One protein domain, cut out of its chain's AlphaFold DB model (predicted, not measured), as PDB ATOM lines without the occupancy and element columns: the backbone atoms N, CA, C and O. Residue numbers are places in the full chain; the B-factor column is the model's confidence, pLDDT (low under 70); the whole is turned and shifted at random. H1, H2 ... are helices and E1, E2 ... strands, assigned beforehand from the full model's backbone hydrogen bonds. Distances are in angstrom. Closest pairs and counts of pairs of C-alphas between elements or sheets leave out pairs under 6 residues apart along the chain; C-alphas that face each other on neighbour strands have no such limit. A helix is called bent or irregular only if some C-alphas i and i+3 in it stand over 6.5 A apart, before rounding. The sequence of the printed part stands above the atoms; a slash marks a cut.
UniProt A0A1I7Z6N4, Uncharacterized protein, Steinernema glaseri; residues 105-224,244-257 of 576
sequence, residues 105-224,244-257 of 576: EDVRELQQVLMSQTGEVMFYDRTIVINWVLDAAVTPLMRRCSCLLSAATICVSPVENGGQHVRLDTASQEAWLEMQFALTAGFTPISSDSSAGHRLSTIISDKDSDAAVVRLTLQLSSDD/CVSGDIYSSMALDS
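Overview. This is residues 105 to 224 and 244 to 257 of the 576 residues of an uncharacterized protein of Steinernema glaseri (UniProt A0A1I7Z6N4). A twisted sheet, E1 E2 E7 E6, makes one wall; over one of its faces lie helices H1 and H2 toward one end and the small sheet E3 E4 E5 toward the other. The 134 printed residues hold H1 E1 E2 H2 E3 E4 E5 E6 E7, class mixed, both sheets antiparallel. The whole is compact, radius of gyration of the C-alphas 14.8 A, spanning 44 by 36 by 27 A.

Along the chain. Find C-alpha 105 at (40.832, 28.148, 65.103), where H1 begins, residues 105 to 116, 16.4 A long. Next come E1, residues 120 to 124, and E2, 127 to 134, 21.9 A. H2, residues 136 to 151, spans 23.0 A; it is irregular, with C-alphas 137 and 140 7.0 A apart, and kinks by 63 degrees near residue 144. E3, 153 to 158, E4, 164 to 169, and E5, 176 to 181, form a meander, each strand the antiparallel neighbour of the one before. E6, 199 to 204, leads to E7, 212 to 219, 22.7 A, ending at (39.780, 7.589, 42.157).

Arrangement. Look for N 122 and O 129 of hairpin E1 and E2 at 2.8 A, N 130 and O 216 of E2 and E7 at 2.8 A, and N 201 and O 215 of hairpin E6 and E7 at 2.8 A. In the meander, N 155 and O 167 are 2.9 A apart, N 166 and O 179 2.8 A. H1 and H2 on one face of the four-stranded sheet make two layers, helices on one face; H2's height is 7.8 A, and its closest C-alphas to E6, Ser 150 and Ser 201, are 5.9 A apart. H1 touches H2 with residues 106 to 110 alone, closest C-alphas Asp 106 and Leu 141, 6.7 A, only just about perpendicular at 72 degrees. O i to N i+4 pairs are within hydrogen-bond range throughout H1, and in 8 of 12 in H2.

Size, cuts and confidence. Glu 160 and Asp 208 have the C-alphas farthest apart, 46.3 A. Residues 225 to 243 are cut out, a gap of 22.1 A from C-alpha 224 to 244. The link E5 to E6 is long, 17 residues. Confidence is under 70 in 24 residues, among them 171 to 176 and 244 to 257.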
ATOM      1  N   GLU A 105      41.877  27.227  65.576       80.06
ATOM      2  CA  GLU A 105      40.832  28.148  65.103       80.06
ATOM      3  C   GLU A 105      40.748  28.105  63.576       80.06
ATOM      4  O   GLU A 105      39.696  27.784  63.036       80.06
ATOM      5  N   ASP A 106      41.881  28.267  62.886       82.31
ATOM      6  CA  ASP A 106      41.974  28.222  61.420       82.31
ATOM      7  C   ASP A 106      41.410  26.925  60.820       82.31
ATOM      8  O   ASP A 106      40.829  26.913  59.735       82.31
ATOM      9  N   VAL A 107      41.573  25.797  61.515       80.38
ATOM     10  CA  VAL A 107      41.023  24.515  61.051       80.38
ATOM     11  C   VAL A 107      39.496  24.464  61.204       80.38
ATOM     12  O   VAL A 107      38.826  23.908  60.335       80.38
ATOM     13  N   ARG A 108      38.932  25.082  62.253       80.81
ATOM     14  CA  ARG A 108      37.475  25.191  62.451       80.81
ATOM     15  C   ARG A 108      36.848  26.218  61.510       80.81
ATOM     16  O   ARG A 108      35.831  25.906  60.901       80.81
ATOM     17  N   GLU A 109      37.487  27.373  61.322       88.12
ATOM     18  CA  GLU A 109      37.117  28.393  60.329       88.12
ATOM     19  C   GLU A 109      37.060  27.767  58.922       88.12
ATOM     20  O   GLU A 109      36.061  27.884  58.211       88.12
ATOM     21  N   LEU A 110      38.090  26.995  58.549       86.00
ATOM     22  CA  LEU A 110      38.145  26.322  57.251       86.00
ATOM     23  C   LEU A 110      37.082  25.226  57.116       86.00
ATOM     24  O   LEU A 110      36.469  25.102  56.055       86.00
ATOM     25  N   GLN A 111      36.851  24.432  58.164       82.69
ATOM     26  CA  GLN A 111      35.784  23.431  58.153       82.69
ATOM     27  C   GLN A 111      34.414  24.098  57.980       82.69
ATOM     28  O   GLN A 111      33.637  23.658  57.139       82.69
ATOM     29  N   GLN A 112      34.144  25.190  58.699       85.81
ATOM     30  CA  GLN A 112      32.898  25.946  58.585       85.81
ATOM     31  C   GLN A 112      32.691  26.502  57.168       85.81
ATOM     32  O   GLN A 112      31.586  26.394  56.640       85.81
ATOM     33  N   VAL A 113      33.738  27.023  56.517       88.94
ATOM     34  CA  VAL A 113      33.652  27.465  55.114       88.94
ATOM     35  C   VAL A 113      33.408  26.293  54.154       88.94
ATOM     36  O   VAL A 113      32.564  26.393  53.268       88.94
ATOM     37  N   LEU A 114      34.109  25.167  54.311       84.88
ATOM     38  CA  LEU A 114      33.904  23.992  53.450       84.88
ATOM     39  C   LEU A 114      32.529  23.332  53.655       84.88
ATOM     40  O   LEU A 114      32.055  22.638  52.759       84.88
ATOM     41  N   MET A 115      31.887  23.565  54.805       80.56
ATOM     42  CA  MET A 115      30.503  23.171  55.086       80.56
ATOM     43  C   MET A 115      29.465  24.167  54.551       80.56
ATOM     44  O   MET A 115      28.367  23.747  54.197       80.56
ATOM     45  N   SER A 116      29.773  25.468  54.497       84.56
ATOM     46  CA  SER A 116      28.844  26.489  53.987       84.56
ATOM     47  C   SER A 116      28.837  26.611  52.461       84.56
ATOM     48  O   SER A 116      27.899  27.181  51.905       84.56
ATOM     49  N   GLN A 117      29.854  26.075  51.780       84.19
ATOM     50  CA  GLN A 117      30.008  26.144  50.326       84.19
ATOM     51  C   GLN A 117      29.613  24.835  49.635       84.19
ATOM     52  O   GLN A 117      30.111  23.757  49.964       84.19
ATOM     53  N   THR A 118      28.770  24.927  48.608       83.25
ATOM     54  CA  THR A 118      28.422  23.792  47.745       83.25
ATOM     55  C   THR A 118      29.586  23.432  46.820       83.25
ATOM     56  O   THR A 118      30.035  24.235  46.004       83.25
ATOM     57  N   GLY A 119      30.082  22.198  46.932       82.88
ATOM     58  CA  GLY A 119      31.134  21.682  46.055       82.88
ATOM     59  C   GLY A 119      30.604  21.329  44.661       82.88
ATOM     60  O   GLY A 119      29.679  20.530  44.527       82.88
ATOM     61  N   GLU A 120      31.219  21.868  43.609       84.69
ATOM     62  CA  GLU A 120      30.972  21.464  42.221       84.69
ATOM     63  C   GLU A 120      31.559  20.063  41.987       84.69
ATOM     64  O   GLU A 120      32.778  19.876  42.034       84.69
ATOM     65  N   VAL A 121      30.698  19.075  41.724       84.31
ATOM     66  CA  VAL A 121      31.090  17.681  41.467       84.31
ATOM     67  C   VAL A 121      31.183  17.414  39.961       84.31
ATOM     68  O   VAL A 121      30.198  17.507  39.232       84.31
ATOM     69  N   MET A 122      32.370  17.020  39.499       83.94
ATOM     70  CA  MET A 122      32.666  16.644  38.114       83.94
ATOM     71  C   MET A 122      33.060  15.164  38.023       83.94
ATOM     72  O   MET A 122      33.901  14.683  38.787       83.94
ATOM     73  N   PHE A 123      32.515  14.452  37.037       82.81
ATOM     74  CA  PHE A 123      32.809  13.038  36.785       82.81
ATOM     75  C   PHE A 123      33.661  12.862  35.519       82.81
ATOM     76  O   PHE A 123      33.331  13.384  34.457       82.81
ATOM     77  N   TYR A 124      34.731  12.072  35.624       86.62
ATOM     78  CA  TYR A 124      35.610  11.671  34.521       86.62
ATOM     79  C   TYR A 124      35.777  10.141  34.504       86.62
ATOM     80  O   TYR A 124      35.559   9.493  35.525       86.62
ATOM     81  N   ASP A 125      36.252   9.572  33.385       84.19
ATOM     82  CA  ASP A 125      36.363   8.120  33.094       84.19
ATOM     83  C   ASP A 125      36.871   7.212  34.239       84.19
ATOM     84  O   ASP A 125      36.562   6.021  34.243       84.19
ATOM     85  N   ARG A 126      37.685   7.734  35.170       87.81
ATOM     86  CA  ARG A 126      38.196   7.012  36.355       87.81
ATOM     87  C   ARG A 126      38.237   7.847  37.644       87.81
ATOM     88  O   ARG A 126      38.743   7.361  38.651       87.81
ATOM     89  N   THR A 127      37.735   9.084  37.646       89.75
ATOM     90  CA  THR A 127      37.871   9.993  38.800       89.75
ATOM     91  C   THR A 127      36.658  10.883  39.009       89.75
ATOM     92  O   THR A 127      36.176  11.500  38.061       89.75
ATOM     93  N   ILE A 128      36.255  11.042  40.269       87.94
ATOM     94  CA  ILE A 128      35.374  12.125  40.715       87.94
ATOM     95  C   ILE A 128      36.271  13.285  41.160       87.94
ATOM     96  O   ILE A 128      37.270  13.072  41.850       87.94
ATOM     97  N   VAL A 129      35.945  14.509  40.762       88.38
ATOM     98  CA  VAL A 129      36.633  15.727  41.201       88.38
ATOM     99  C   VAL A 129      35.608  16.663  41.818       88.38
ATOM    100  O   VAL A 129      34.582  16.921  41.201       88.38
ATOM    101  N   ILE A 130      35.892  17.176  43.010       88.62
ATOM    102  CA  ILE A 130      35.029  18.116  43.727       88.62
ATOM    103  C   ILE A 130      35.797  19.420  43.901       88.62
ATOM    104  O   ILE A 130      36.889  19.406  44.476       88.62
ATOM    105  N   ASN A 131      35.248  20.518  43.384       88.56
ATOM    106  CA  ASN A 131      35.770  21.870  43.557       88.56
ATOM    107  C   ASN A 131      34.893  22.627  44.565       88.56
ATOM    108  O   ASN A 131      33.753  22.955  44.249       88.56
ATOM    109  N   TRP A 132      35.422  22.993  45.731       90.44
ATOM    110  CA  TRP A 132      34.847  24.095  46.510       90.44
ATOM    111  C   TRP A 132      35.507  25.381  46.022       90.44
ATOM    112  O   TRP A 132      36.707  25.576  46.234       90.44
ATOM    113  N   VAL A 133      34.747  26.222  45.323       88.88
ATOM    114  CA  VAL A 133      35.185  27.568  44.936       88.88
ATOM    115  C   VAL A 133      34.938  28.482  46.129       88.88
ATOM    116  O   VAL A 133      33.813  28.580  46.606       88.88
ATOM    117  N   LEU A 134      35.997  29.102  46.645       90.00
ATOM    118  CA  LEU A 134      35.970  29.881  47.876       90.00
ATOM    119  C   LEU A 134      36.178  31.368  47.588       90.00
ATOM    120  O   LEU A 134      36.934  31.749  46.690       90.00
ATOM    121  N   ASP A 135      35.506  32.191  48.390       88.69
ATOM    122  CA  ASP A 135      35.545  33.648  48.311       88.69
ATOM    123  C   ASP A 135      36.968  34.202  48.529       88.69
ATOM    124  O   ASP A 135      37.773  33.648  49.289       88.69
ATOM    125  N   ALA A 136      37.240  35.346  47.900       86.00
ATOM    126  CA  ALA A 136      38.382  36.218  48.151       86.00
ATOM    127  C   ALA A 136      38.664  36.415  49.649       86.00
ATOM    128  O   ALA A 136      39.816  36.316  50.082       86.00
ATOM    129  N   ALA A 137      37.612  36.617  50.449       88.06
ATOM    130  CA  ALA A 137      37.707  36.794  51.898       88.06
ATOM    131  C   ALA A 137      38.384  35.609  52.617       88.06
ATOM    132  O   ALA A 137      39.070  35.801  53.619       88.06
ATOM    133  N   VAL A 138      38.254  34.388  52.084       88.00
ATOM    134  CA  VAL A 138      38.816  33.158  52.672       88.00
ATOM    135  C   VAL A 138      40.231  32.874  52.156       88.00
ATOM    136  O   VAL A 138      40.981  32.106  52.757       88.00
ATOM    137  N   THR A 139      40.680  33.511  51.074       84.31
ATOM    138  CA  THR A 139      42.019  33.266  50.514       84.31
ATOM    139  C   THR A 139      43.190  33.469  51.502       84.31
ATOM    140  O   THR A 139      44.152  32.693  51.433       84.31
ATOM    141  N   PRO A 140      43.157  34.398  52.482       82.75
ATOM    142  CA  PRO A 140      44.134  34.443  53.573       82.75
ATOM    143  C   PRO A 140      44.146  33.171  54.437       82.75
ATOM    144  O   PRO A 140      45.218  32.608  54.661       82.75
ATOM    145  N   LEU A 141      42.977  32.680  54.862       85.50
ATOM    146  CA  LEU A 141      42.827  31.417  55.594       85.50
ATOM    147  C   LEU A 141      43.326  30.233  54.757       85.50
ATOM    148  O   LEU A 141      44.108  29.409  55.229       85.50
ATOM    149  N   MET A 142      42.965  30.195  53.476       85.94
ATOM    150  CA  MET A 142      43.427  29.173  52.539       85.94
ATOM    151  C   MET A 142      44.944  29.160  52.371       85.94
ATOM    152  O   MET A 142      45.524  28.090  52.205       85.94
ATOM    153  N   ARG A 143      45.621  30.312  52.455       80.44
ATOM    154  CA  ARG A 143      47.092  30.382  52.434       80.44
ATOM    155  C   ARG A 143      47.712  29.790  53.708       80.44
ATOM    156  O   ARG A 143      48.728  29.107  53.595       80.44
ATOM    157  N   ARG A 144      47.084  29.979  54.879       80.12
ATOM    158  CA  ARG A 144      47.481  29.369  56.170       80.12
ATOM    159  C   ARG A 144      47.265  27.846  56.153       80.12
ATOM    160  O   ARG A 144      48.203  27.063  56.321       80.12
ATOM    161  N   CYS A 145      46.053  27.417  55.813       81.12
ATOM    162  CA  CYS A 145      45.631  26.016  55.826       81.12
ATOM    163  C   CYS A 145      45.962  25.208  54.558       81.12
ATOM    164  O   CYS A 145      45.745  23.998  54.538       81.12
ATOM    165  N   SER A 146      46.557  25.784  53.505       81.19
ATOM    166  CA  SER A 146      46.977  24.990  52.333       81.19
ATOM    167  C   SER A 146      47.949  23.862  52.706       81.19
ATOM    168  O   SER A 146      48.007  22.840  52.021       81.19
ATOM    169  N   CYS A 147      48.702  24.035  53.795       69.00
ATOM    170  CA  CYS A 147      49.606  23.022  54.330       69.00
ATOM    171  C   CYS A 147      48.823  21.840  54.935       69.00
ATOM    172  O   CYS A 147      49.113  20.700  54.570       69.00
ATOM    173  N   LEU A 148      47.784  22.113  55.749       79.44
ATOM    174  CA  LEU A 148      46.819  21.130  56.281       79.44
ATOM    175  C   LEU A 148      46.271  20.260  55.148       79.44
ATOM    176  O   LEU A 148      46.413  19.041  55.153       79.44
ATOM    177  N   LEU A 149      45.695  20.920  54.142       82.75
ATOM    178  CA  LEU A 149      44.993  20.278  53.034       82.75
ATOM    179  C   LEU A 149      45.939  19.450  52.153       82.75
ATOM    180  O   LEU A 149      45.554  18.400  51.654       82.75
ATOM    181  N   SER A 150      47.197  19.879  52.001       76.69
ATOM    182  CA  SER A 150      48.224  19.111  51.279       76.69
ATOM    183  C   SER A 150      48.741  17.875  52.030       76.69
ATOM    184  O   SER A 150      49.373  17.016  51.413       76.69
ATOM    185  N   ALA A 151      48.500  17.800  53.344       72.69
ATOM    186  CA  ALA A 151      48.947  16.730  54.234       72.69
ATOM    187  C   ALA A 151      47.799  15.829  54.732       72.69
ATOM    188  O   ALA A 151      48.067  14.839  55.411       72.69
ATOM    189  N   ALA A 152      46.545  16.156  54.405       81.25
ATOM    190  CA  ALA A 152      45.375  15.383  54.801       81.25
ATOM    191  C   ALA A 152      45.346  14.005  54.117       81.25
ATOM    192  O   ALA A 152      45.507  13.888  52.898       81.25
ATOM    193  N   THR A 153      45.113  12.957  54.903       82.50
ATOM    194  CA  THR A 153      44.938  11.585  54.423       82.50
ATOM    195  C   THR A 153      43.474  11.326  54.083       82.50
ATOM    196  O   THR A 153      42.590  11.590  54.893       82.50
ATOM    197  N   ILE A 154      43.225  10.796  52.883       88.50
ATOM    198  CA  ILE A 154      41.880  10.460  52.401       88.50
ATOM    199  C   ILE A 154      41.610   8.982  52.677       88.50
ATOM    200  O   ILE A 154      42.226   8.106  52.069       88.50
ATOM    201  N   CYS A 155      40.663   8.729  53.572       88.25
ATOM    202  CA  CYS A 155      40.135   7.415  53.910       88.25
ATOM    203  C   CYS A 155      38.764   7.251  53.236       88.25
ATOM    204  O   CYS A 155      37.944   8.165  53.299       88.25
ATOM    205  N   VAL A 156      38.486   6.101  52.611       89.56
ATOM    206  CA  VAL A 156      37.181   5.827  51.980       89.56
ATOM    207  C   VAL A 156      36.627   4.496  52.478       89.56
ATOM    208  O   VAL A 156      37.222   3.443  52.257       89.56
ATOM    209  N   SER A 157      35.472   4.543  53.141       89.69
ATOM    210  CA  SER A 157      34.773   3.383  53.701       89.69
ATOM    211  C   SER A 157      33.393   3.188  53.053       89.69
ATOM    212  O   SER A 157      32.729   4.174  52.726       89.69
ATOM    213  N   PRO A 158      32.922   1.943  52.857       86.56
ATOM    214  CA  PRO A 158      31.547   1.683  52.431       86.56
ATOM    215  C   PRO A 158      30.545   2.000  53.554       86.56
ATOM    216  O   PRO A 158      30.889   1.948  54.734       86.56
ATOM    217  N   VAL A 159      29.297   2.287  53.181       87.00
ATOM    218  CA  VAL A 159      28.150   2.462  54.088       87.00
ATOM    219  C   VAL A 159      27.100   1.400  53.762       87.00
ATOM    220  O   VAL A 159      26.889   1.080  52.593       87.00
ATOM    221  N   GLU A 160      26.409   0.874  54.775       81.00
ATOM    222  CA  GLU A 160      25.450  -0.239  54.635       81.00
ATOM    223  C   GLU A 160      24.345   0.025  53.593       81.00
ATOM    224  O   GLU A 160      23.942  -0.882  52.869       81.00
ATOM    225  N   ASN A 161      23.928   1.285  53.435       80.81
ATOM    226  CA  ASN A 161      22.907   1.720  52.473       80.81
ATOM    227  C   ASN A 161      23.426   1.874  51.021       80.81
ATOM    228  O   ASN A 161      22.846   2.620  50.236       80.81
ATOM    229  N   GLY A 162      24.549   1.243  50.662       79.06
ATOM    230  CA  GLY A 162      25.164   1.338  49.326       79.06
ATOM    231  C   GLY A 162      25.863   2.672  49.025       79.06
ATOM    232  O   GLY A 162      26.415   2.850  47.941       79.06
ATOM    233  N   GLY A 163      25.864   3.605  49.980       84.38
ATOM    234  CA  GLY A 163      26.671   4.817  49.918       84.38
ATOM    235  C   GLY A 163      28.145   4.554  50.230       84.38
ATOM    236  O   GLY A 163      28.537   3.477  50.682       84.38
ATOM    237  N   GLN A 164      28.968   5.577  50.043       84.12
ATOM    238  CA  GLN A 164      30.360   5.596  50.482       84.12
ATOM    239  C   GLN A 164      30.637   6.827  51.330       84.12
ATOM    240  O   GLN A 164      29.941   7.835  51.251       84.12
ATOM    241  N   HIS A 165      31.655   6.727  52.167       85.69
ATOM    242  CA  HIS A 165      31.959   7.688  53.207       85.69
ATOM    243  C   HIS A 165      33.437   8.048  53.107       85.69
ATOM    244  O   HIS A 165      34.308   7.195  53.282       85.69
ATOM    245  N   VAL A 166      33.708   9.301  52.750       84.94
ATOM    246  CA  VAL A 166      35.055   9.824  52.536       84.94
ATOM    247  C   VAL A 166      35.408  10.704  53.721       84.94
ATOM    248  O   VAL A 166      34.756  11.715  53.982       84.94
ATOM    249  N   ARG A 167      36.464  10.319  54.427       85.25
ATOM    250  CA  ARG A 167      36.973  11.005  55.606       85.25
ATOM    251  C   ARG A 167      38.352  11.578  55.298       85.25
ATOM    252  O   ARG A 167      39.246  10.874  54.829       85.25
ATOM    253  N   LEU A 168      38.497  12.872  55.535       82.31
ATOM    254  CA  LEU A 168      39.719  13.651  55.379       82.31
ATOM    255  C   LEU A 168      40.366  13.836  56.748       82.31
ATOM    256  O   LEU A 168      40.114  14.831  57.426       82.31
ATOM    257  N   ASP A 169      41.187  12.875  57.156       77.69
ATOM    258  CA  ASP A 169      41.937  12.947  58.407       77.69
ATOM    259  C   ASP A 169      43.127  13.902  58.270       77.69
ATOM    260  O   ASP A 169      43.932  13.801  57.341       77.69
ATOM    261  N   THR A 170      43.254  14.841  59.206       73.81
ATOM    262  CA  THR A 170      44.387  15.773  59.248       73.81
ATOM    263  C   THR A 170      45.544  15.185  60.058       73.81
ATOM    264  O   THR A 170      45.349  14.329  60.921       73.81
ATOM    265  N   ALA A 171      46.773  15.651  59.815       62.12
ATOM    266  CA  ALA A 171      47.969  15.082  60.445       62.12
ATOM    267  C   ALA A 171      48.017  15.214  61.987       62.12
ATOM    268  O   ALA A 171      48.792  14.497  62.617       62.12
ATOM    269  N   SER A 172      47.209  16.094  62.596       59.50
ATOM    270  CA  SER A 172      47.071  16.191  64.058       59.50
ATOM    271  C   SER A 172      46.019  15.243  64.645       59.50
ATOM    272  O   SER A 172      46.008  15.047  65.855       59.50
ATOM    273  N   GLN A 173      45.130  14.670  63.823       65.12
ATOM    274  CA  GLN A 173      43.905  13.950  64.224       65.12
ATOM    275  C   GLN A 173      42.886  14.774  65.041       65.12
ATOM    276  O   GLN A 173      41.801  14.277  65.335       65.12
ATOM    277  N   GLU A 174      43.182  16.035  65.370       58.47
ATOM    278  CA  GLU A 174      42.289  16.936  66.117       58.47
ATOM    279  C   GLU A 174      41.094  17.412  65.278       58.47
ATOM    280  O   GLU A 174      40.072  17.819  65.827       58.47
ATOM    281  N   ALA A 175      41.216  17.338  63.952       61.59
ATOM    282  CA  ALA A 175      40.157  17.659  63.010       61.59
ATOM    283  C   ALA A 175      40.128  16.673  61.842       61.59
ATOM    284  O   ALA A 175      41.165  16.163  61.397       61.59
ATOM    285  N   TRP A 176      38.933  16.468  61.306       69.44
ATOM    286  CA  TRP A 176      38.698  15.785  60.044       69.44
ATOM    287  C   TRP A 176      37.466  16.376  59.363       69.44
ATOM    288  O   TRP A 176      36.541  16.828  60.038       69.44
ATOM    289  N   LEU A 177      37.457  16.362  58.030       73.75
ATOM    290  CA  LEU A 177      36.260  16.659  57.241       73.75
ATOM    291  C   LEU A 177      35.622  15.341  56.798       73.75
ATOM    292  O   LEU A 177      36.312  14.429  56.343       73.75
ATOM    293  N   GLU A 178      34.310  15.234  56.946       78.19
ATOM    294  CA  GLU A 178      33.544  14.021  56.670       78.19
ATOM    295  C   GLU A 178      32.545  14.303  55.539       78.19
ATOM    296  O   GLU A 178      32.007  15.407  55.449       78.19
ATOM    297  N   MET A 179      32.381  13.362  54.608       76.44
ATOM    298  CA  MET A 179      31.561  13.535  53.404       76.44
ATOM    299  C   MET A 179      30.897  12.208  53.032       76.44
ATOM    300  O   MET A 179      31.585  11.200  52.834       76.44
ATOM    301  N   GLN A 180      29.574  12.206  52.873       79.56
ATOM    302  CA  GLN A 180      28.822  11.027  52.452       79.56
ATOM    303  C   GLN A 180      28.397  11.133  50.982       79.56
ATOM    304  O   GLN A 180      27.819  12.119  50.543       79.56
ATOM    305  N   PHE A 181      28.660  10.075  50.221       74.81
ATOM    306  CA  PHE A 181      28.305   9.941  48.815       74.81
ATOM    307  C   PHE A 181      27.222   8.881  48.670       74.81
ATOM    308  O   PHE A 181      27.486   7.686  48.818       74.81
ATOM    309  N   ALA A 182      26.006   9.302  48.338       74.19
ATOM    310  CA  ALA A 182      25.046   8.404  47.717       74.19
ATOM    311  C   ALA A 182      25.497   8.172  46.266       74.19
ATOM    312  O   ALA A 182      25.551   9.111  45.478       74.19
ATOM    313  N   LEU A 183      25.846   6.937  45.900       71.06
ATOM    314  CA  LEU A 183      26.090   6.573  44.504       71.06
ATOM    315  C   LEU A 183      24.844   5.881  43.949       71.06
ATOM    316  O   LEU A 183      24.254   5.026  44.610       71.06
ATOM    317  N   THR A 184      24.425   6.236  42.732       74.12
ATOM    318  CA  THR A 184      23.323   5.526  42.069       74.12
ATOM    319  C   THR A 184      23.728   4.077  41.800       74.12
ATOM    320  O   THR A 184      24.849   3.813  41.363       74.12
ATOM    321  N   ALA A 185      22.809   3.134  42.022       73.12
ATOM    322  CA  ALA A 185      23.039   1.722  41.732       73.12
ATOM    323  C   ALA A 185      23.544   1.526  40.288       73.12
ATOM    324  O   ALA A 185      22.912   1.977  39.334       73.12
ATOM    325  N   GLY A 186      24.694   0.860  40.143       73.19
ATOM    326  CA  GLY A 186      25.384   0.667  38.862       73.19
ATOM    327  C   GLY A 186      26.605   1.568  38.632       73.19
ATOM    328  O   GLY A 186      27.344   1.321  37.681       73.19
ATOM    329  N   PHE A 187      26.870   2.560  39.490       76.06
ATOM    330  CA  PHE A 187      28.147   3.282  39.471       76.06
ATOM    331  C   PHE A 187      29.290   2.447  40.054       76.06
ATOM    332  O   PHE A 187      29.119   1.722  41.035       76.06
ATOM    333  N   THR A 188      30.480   2.588  39.468       79.44
ATOM    334  CA  THR A 188      31.729   2.084  40.047       79.44
ATOM    335  C   THR A 188      31.979   2.779  41.390       79.44
ATOM    336  O   THR A 188      31.932   4.012  41.428       79.44
ATOM    337  N   PRO A 189      32.267   2.049  42.482       84.25
ATOM    338  CA  PRO A 189      32.597   2.679  43.750       84.25
ATOM    339  C   PRO A 189      33.930   3.435  43.669       84.25
ATOM    340  O   PRO A 189      34.854   3.061  42.945       84.25
ATOM    341  N   ILE A 190      34.051   4.491  44.467       85.56
ATOM    342  CA  ILE A 190      35.326   5.101  44.844       85.56
ATOM    343  C   ILE A 190      36.195   4.007  45.481       85.56
ATOM    344  O   ILE A 190      35.711   3.226  46.306       85.56
ATOM    345  N   SER A 191      37.470   3.934  45.101       84.62
ATOM    346  CA  SER A 191      38.408   2.973  45.682       84.62
ATOM    347  C   SER A 191      38.542   3.186  47.192       84.62
ATOM    348  O   SER A 191      38.665   4.317  47.645       84.62
ATOM    349  N   SER A 192      38.548   2.106  47.973       86.06
ATOM    350  CA  SER A 192      38.902   2.142  49.400       86.06
ATOM    351  C   SER A 192      40.414   2.072  49.641       86.06
ATOM    352  O   SER A 192      40.880   2.291  50.760       86.06
ATOM    353  N   ASP A 193      41.200   1.777  48.601       82.31
ATOM    354  CA  ASP A 193      42.654   1.727  48.699       82.31
ATOM    355  C   ASP A 193      43.254   3.139  48.738       82.31
ATOM    356  O   ASP A 193      43.285   3.853  47.735       82.31
ATOM    357  N   SER A 194      43.828   3.505  49.886       67.62
ATOM    358  CA  SER A 194      44.611   4.737  50.071       67.62
ATOM    359  C   SER A 194      45.757   4.914  49.057       67.62
ATOM    360  O   SER A 194      46.170   6.043  48.783       67.62
ATOM    361  N   SER A 195      46.253   3.826  48.452       74.00
ATOM    362  CA  SER A 195      47.285   3.851  47.411       74.00
ATOM    363  C   SER A 195      46.765   4.265  46.024       74.00
ATOM    364  O   SER A 195      47.566   4.638  45.164       74.00
ATOM    365  N   ALA A 196      45.440   4.296  45.815       74.62
ATOM    366  CA  ALA A 196      44.804   4.556  44.519       74.62
ATOM    367  C   ALA A 196      45.118   5.940  43.915       74.62
ATOM    368  O   ALA A 196      44.862   6.169  42.734       74.62
ATOM    369  N   GLY A 197      45.681   6.866  44.698       84.50
ATOM    370  CA  GLY A 197      46.029   8.213  44.244       84.50
ATOM    371  C   GLY A 197      44.925   9.243  44.469       84.50
ATOM    372  O   GLY A 197      44.844  10.222  43.724       84.50
ATOM    373  N   HIS A 198      44.083   9.033  45.488       89.50
ATOM    374  CA  HIS A 198      43.246  10.089  46.053       89.50
ATOM    375  C   HIS A 198      44.109  11.295  46.431       89.50
ATOM    376  O   HIS A 198      45.212  11.139  46.960       89.50
ATOM    377  N   ARG A 199      43.622  12.507  46.162       89.00
ATOM    378  CA  ARG A 199      44.394  13.724  46.414       89.00
ATOM    379  C   ARG A 199      43.503  14.900  46.769       89.00
ATOM    380  O   ARG A 199      42.631  15.261  45.989       89.00
ATOM    381  N   LEU A 200      43.814  15.558  47.878       87.31
ATOM    382  CA  LEU A 200      43.351  16.911  48.153       87.31
ATOM    383  C   LEU A 200      44.409  17.909  47.663       87.31
ATOM    384  O   LEU A 200      45.616  17.643  47.692       87.31
ATOM    385  N   SER A 201      43.965  19.039  47.125       86.31
ATOM    386  CA  SER A 201      44.850  20.062  46.577       86.31
ATOM    387  C   SER A 201      44.207  21.438  46.618       86.31
ATOM    388  O   SER A 201      43.093  21.620  46.138       86.31
ATOM    389  N   THR A 202      44.936  22.420  47.142       85.50
ATOM    390  CA  THR A 202      44.561  23.829  47.026       85.50
ATOM    391  C   THR A 202      45.048  24.370  45.687       85.50
ATOM    392  O   THR A 202      46.234  24.276  45.366       85.50
ATOM    393  N   ILE A 203      44.144  24.966  44.920       86.38
ATOM    394  CA  ILE A 203      44.445  25.761  43.733       86.38
ATOM    395  C   ILE A 203      44.157  27.211  44.119       86.38
ATOM    396  O   ILE A 203      43.037  27.695  43.995       86.38
ATOM    397  N   ILE A 204      45.175  27.890  44.639       82.25
ATOM    398  CA  ILE A 204      45.164  29.351  44.718       82.25
ATOM    399  C   ILE A 204      45.605  29.839  43.341       82.25
ATOM    400  O   ILE A 204      46.650  29.400  42.850       82.25
ATOM    401  N   SER A 205      44.789  30.687  42.721       78.25
ATOM    402  CA  SER A 205      45.080  31.294  41.422       78.25
ATOM    403  C   SER A 205      46.310  32.219  41.494       78.25
ATOM    404  O   SER A 205      46.903  32.411  42.562       78.25
ATOM    405  N   ASP A 206      46.745  32.762  40.352       76.25
ATOM    406  CA  ASP A 206      47.856  33.725  40.321       76.25
ATOM    407  C   ASP A 206      47.582  34.948  41.216       76.25
ATOM    408  O   ASP A 206      46.444  35.220  41.588       76.25
ATOM    409  N   LYS A 207      48.648  35.675  41.583       66.44
ATOM    410  CA  LYS A 207      48.662  36.690  42.662       66.44
ATOM    411  C   LYS A 207      47.507  37.694  42.668       66.44
ATOM    412  O   LYS A 207      47.157  38.164  43.746       66.44
ATOM    413  N   ASP A 208      46.992  38.014  41.488       74.25
ATOM    414  CA  ASP A 208      46.018  39.072  41.224       74.25
ATOM    415  C   ASP A 208      44.588  38.508  41.044       74.25
ATOM    416  O   ASP A 208      43.696  39.188  40.544       74.25
ATOM    417  N   SER A 209      44.378  37.235  41.400       74.44
ATOM    418  CA  SER A 209      43.088  36.548  41.398       74.44
ATOM    419  C   SER A 209      42.787  36.024  42.798       74.44
ATOM    420  O   SER A 209      43.420  35.086  43.287       74.44
ATOM    421  N   ASP A 210      41.799  36.636  43.446       77.00
ATOM    422  CA  ASP A 210      41.493  36.362  44.849       77.00
ATOM    423  C   ASP A 210      40.754  35.036  45.076       77.00
ATOM    424  O   ASP A 210      40.722  34.543  46.200       77.00
ATOM    425  N   ALA A 211      40.201  34.419  44.029       84.88
ATOM    426  CA  ALA A 211      39.497  33.144  44.123       84.88
ATOM    427  C   ALA A 211      40.461  31.973  44.402       84.88
ATOM    428  O   ALA A 211      41.350  31.657  43.597       84.88
ATOM    429  N   ALA A 212      40.231  31.280  45.520       88.25
ATOM    430  CA  ALA A 212      40.869  30.006  45.841       88.25
ATOM    431  C   ALA A 212      39.898  28.846  45.595       88.25
ATOM    432  O   ALA A 212      38.711  28.940  45.882       88.25
ATOM    433  N   VAL A 213      40.409  27.720  45.101       90.44
ATOM    434  CA  VAL A 213      39.626  26.495  44.912       90.44
ATOM    435  C   VAL A 213      40.251  25.363  45.716       90.44
ATOM    436  O   VAL A 213      41.424  25.032  45.528       90.44
ATOM    437  N   VAL A 214      39.474  24.724  46.586       89.88
ATOM    438  CA  VAL A 214      39.848  23.426  47.159       89.88
ATOM    439  C   VAL A 214      39.383  22.347  46.200       89.88
ATOM    440  O   VAL A 214      38.207  22.283  45.858       89.88
ATOM    441  N   ARG A 215      40.308  21.499  45.752       92.00
ATOM    442  CA  ARG A 215      40.033  20.384  44.847       92.00
ATOM    443  C   ARG A 215      40.339  19.054  45.514       92.00
ATOM    444  O   ARG A 215      41.510  18.741  45.751       92.00
ATOM    445  N   LEU A 216      39.302  18.252  45.737       91.81
ATOM    446  CA  LEU A 216      39.416  16.831  46.057       91.81
ATOM    447  C   LEU A 216      39.308  16.015  44.762       91.81
ATOM    448  O   LEU A 216      38.343  16.152  44.020       91.81
ATOM    449  N   THR A 217      40.280  15.149  44.498       91.25
ATOM    450  CA  THR A 217      40.232  14.137  43.436       91.25
ATOM    451  C   THR A 217      40.132  12.758  44.076       91.25
ATOM    452  O   THR A 217      41.043  12.319  44.782       91.25
ATOM    453  N   LEU A 218      39.035  12.058  43.795       91.00
ATOM    454  CA  LEU A 218      38.776  10.682  44.199       91.00
ATOM    455  C   LEU A 218      38.923   9.756  42.988       91.00
ATOM    456  O   LEU A 218      38.511  10.097  41.884       91.00
ATOM    457  N   GLN A 219      39.518   8.584  43.195       91.50
ATOM    458  CA  GLN A 219      39.780   7.589  42.157       91.50
ATOM    459  C   GLN A 219      38.738   6.482  42.289       91.50
ATOM    460  O   GLN A 219      38.518   5.971  43.388       91.50
ATOM    461  N   LEU A 220      38.083   6.136  41.186       87.81
ATOM    462  CA  LEU A 220      37.153   5.010  41.127       87.81
ATOM    463  C   LEU A 220      37.943   3.698  41.139       87.81
ATOM    464  O   LEU A 220      39.070   3.652  40.637       87.81
ATOM    465  N   SER A 221      37.383   2.628  41.703       85.06
ATOM    466  CA  SER A 221      38.045   1.325  41.675       85.06
ATOM    467  C   SER A 221      38.204   0.860  40.224       85.06
ATOM    468  O   SER A 221      37.238   0.727  39.473       85.06
ATOM    469  N   SER A 222      39.442   0.602  39.794       78.94
ATOM    470  CA  SER A 222      39.704  -0.002  38.483       78.94
ATOM    471  C   SER A 222      39.500  -1.515  38.548       78.94
ATOM    472  O   SER A 222      40.423  -2.288  38.286       78.94
ATOM    473  N   ASP A 223      38.308  -1.928  38.971       70.81
ATOM    474  CA  ASP A 223      37.931  -3.330  39.035       70.81
ATOM    475  C   ASP A 223      37.556  -3.805  37.625       70.81
ATOM    476  O   ASP A 223      36.395  -3.774  37.214       70.81
ATOM    477  N   ASP A 224      38.578  -4.200  36.853       56.41
ATOM    478  CA  ASP A 224      38.461  -4.684  35.466       56.41
ATOM    479  C   ASP A 224      37.515  -5.906  35.332       56.41
ATOM    480  O   ASP A 224      37.188  -6.312  34.214       56.41
ATOM    481  N   CYS A 244      24.193  12.920  37.366       37.81
ATOM    482  CA  CYS A 244      24.223  11.977  38.472       37.81
ATOM    483  C   CYS A 244      24.591  12.644  39.796       37.81
ATOM    484  O   CYS A 244      25.758  12.829  40.118       37.81
ATOM    485  N   VAL A 245      23.528  12.834  40.579       42.03
ATOM    486  CA  VAL A 245      23.490  12.884  42.046       42.03
ATOM    487  C   VAL A 245      24.032  14.156  42.710       42.03
ATOM    488  O   VAL A 245      25.228  14.432  42.722       42.03
ATOM    489  N   SER A 246      23.117  14.855  43.393       38.56
ATOM    490  CA  SER A 246      23.448  15.693  44.550       38.56
ATOM    491  C   SER A 246      24.056  14.806  45.635       38.56
ATOM    492  O   SER A 246      23.361  13.966  46.207       38.56
ATOM    493  N   GLY A 247      25.355  14.952  45.881       42.19
ATOM    494  CA  GLY A 247      25.998  14.386  47.060       42.19
ATOM    495  C   GLY A 247      25.844  15.357  48.222       42.19
ATOM    496  O   GLY A 247      26.535  16.373  48.253       42.19
ATOM    497  N   ASP A 248      24.950  15.057  49.158       46.09
ATOM    498  CA  ASP A 248      24.734  15.895  50.337       46.09
ATOM    499  C   ASP A 248      25.968  15.841  51.260       46.09
ATOM    500  O   ASP A 248      26.295  14.804  51.846       46.09
ATOM    501  N   ILE A 249      26.676  16.967  51.392       45.69
ATOM    502  CA  ILE A 249      27.925  17.060  52.162       45.69
ATOM    503  C   ILE A 249      27.613  17.151  53.666       45.69
ATOM    504  O   ILE A 249      27.621  18.220  54.276       45.69
ATOM    505  N   TYR A 250      27.350  15.999  54.284       46.66
ATOM    506  CA  TYR A 250      27.232  15.866  55.737       46.66
ATOM    507  C   TYR A 250      28.612  15.756  56.403       46.66
ATOM    508  O   TYR A 250      29.172  14.666  56.514       46.66
ATOM    509  N   SER A 251      29.136  16.879  56.897       43.09
ATOM    510  CA  SER A 251      30.304  16.898  57.787       43.09
ATOM    511  C   SER A 251      29.868  16.814  59.248       43.09
ATOM    512  O   SER A 251      29.414  17.811  59.813       43.09
ATOM    513  N   SER A 252      30.068  15.657  59.885       41.59
ATOM    514  CA  SER A 252      29.985  15.549  61.347       41.59
ATOM    515  C   SER A 252      31.303  16.002  61.995       41.59
ATOM    516  O   SER A 252      32.387  15.781  61.451       41.59
ATOM    517  N   MET A 253      31.228  16.650  63.162       40.59
ATOM    518  CA  MET A 253      32.405  17.023  63.952       40.59
ATOM    519  C   MET A 253      32.326  16.368  65.329       40.59
ATOM    520  O   MET A 253      31.312  16.439  66.020       40.59
ATOM    521  N   ALA A 254      33.426  15.765  65.776       44.88
ATOM    522  CA  ALA A 254      33.474  15.010  67.022       44.88
ATOM    523  C   ALA A 254      33.502  15.847  68.312       44.88
ATOM    524  O   ALA A 254      33.996  15.352  69.322       44.88
ATOM    525  N   LEU A 255      32.889  17.033  68.347       43.22
ATOM    526  CA  LEU A 255      32.391  17.542  69.628       43.22
ATOM    527  C   LEU A 255      31.421  16.517  70.230       43.22
ATOM    528  O   LEU A 255      31.589  16.146  71.388       43.22
ATOM    529  N   ASP A 256      30.531  15.936  69.420       43.72
ATOM    530  CA  ASP A 256      29.593  14.903  69.874       43.72
ATOM    531  C   ASP A 256      30.275  13.570  70.197       43.72
ATOM    532  O   ASP A 256      29.910  12.917  71.165       43.72
ATOM    533  N   SER A 257      31.305  13.155  69.452       43.72
ATOM    534  CA  SER A 257      32.039  11.909  69.745       43.72
ATOM    535  C   SER A 257      32.971  12.050  70.962       43.72
ATOM    536  O   SER A 257      33.060  11.128  71.779       43.72
TER     537      SER A 257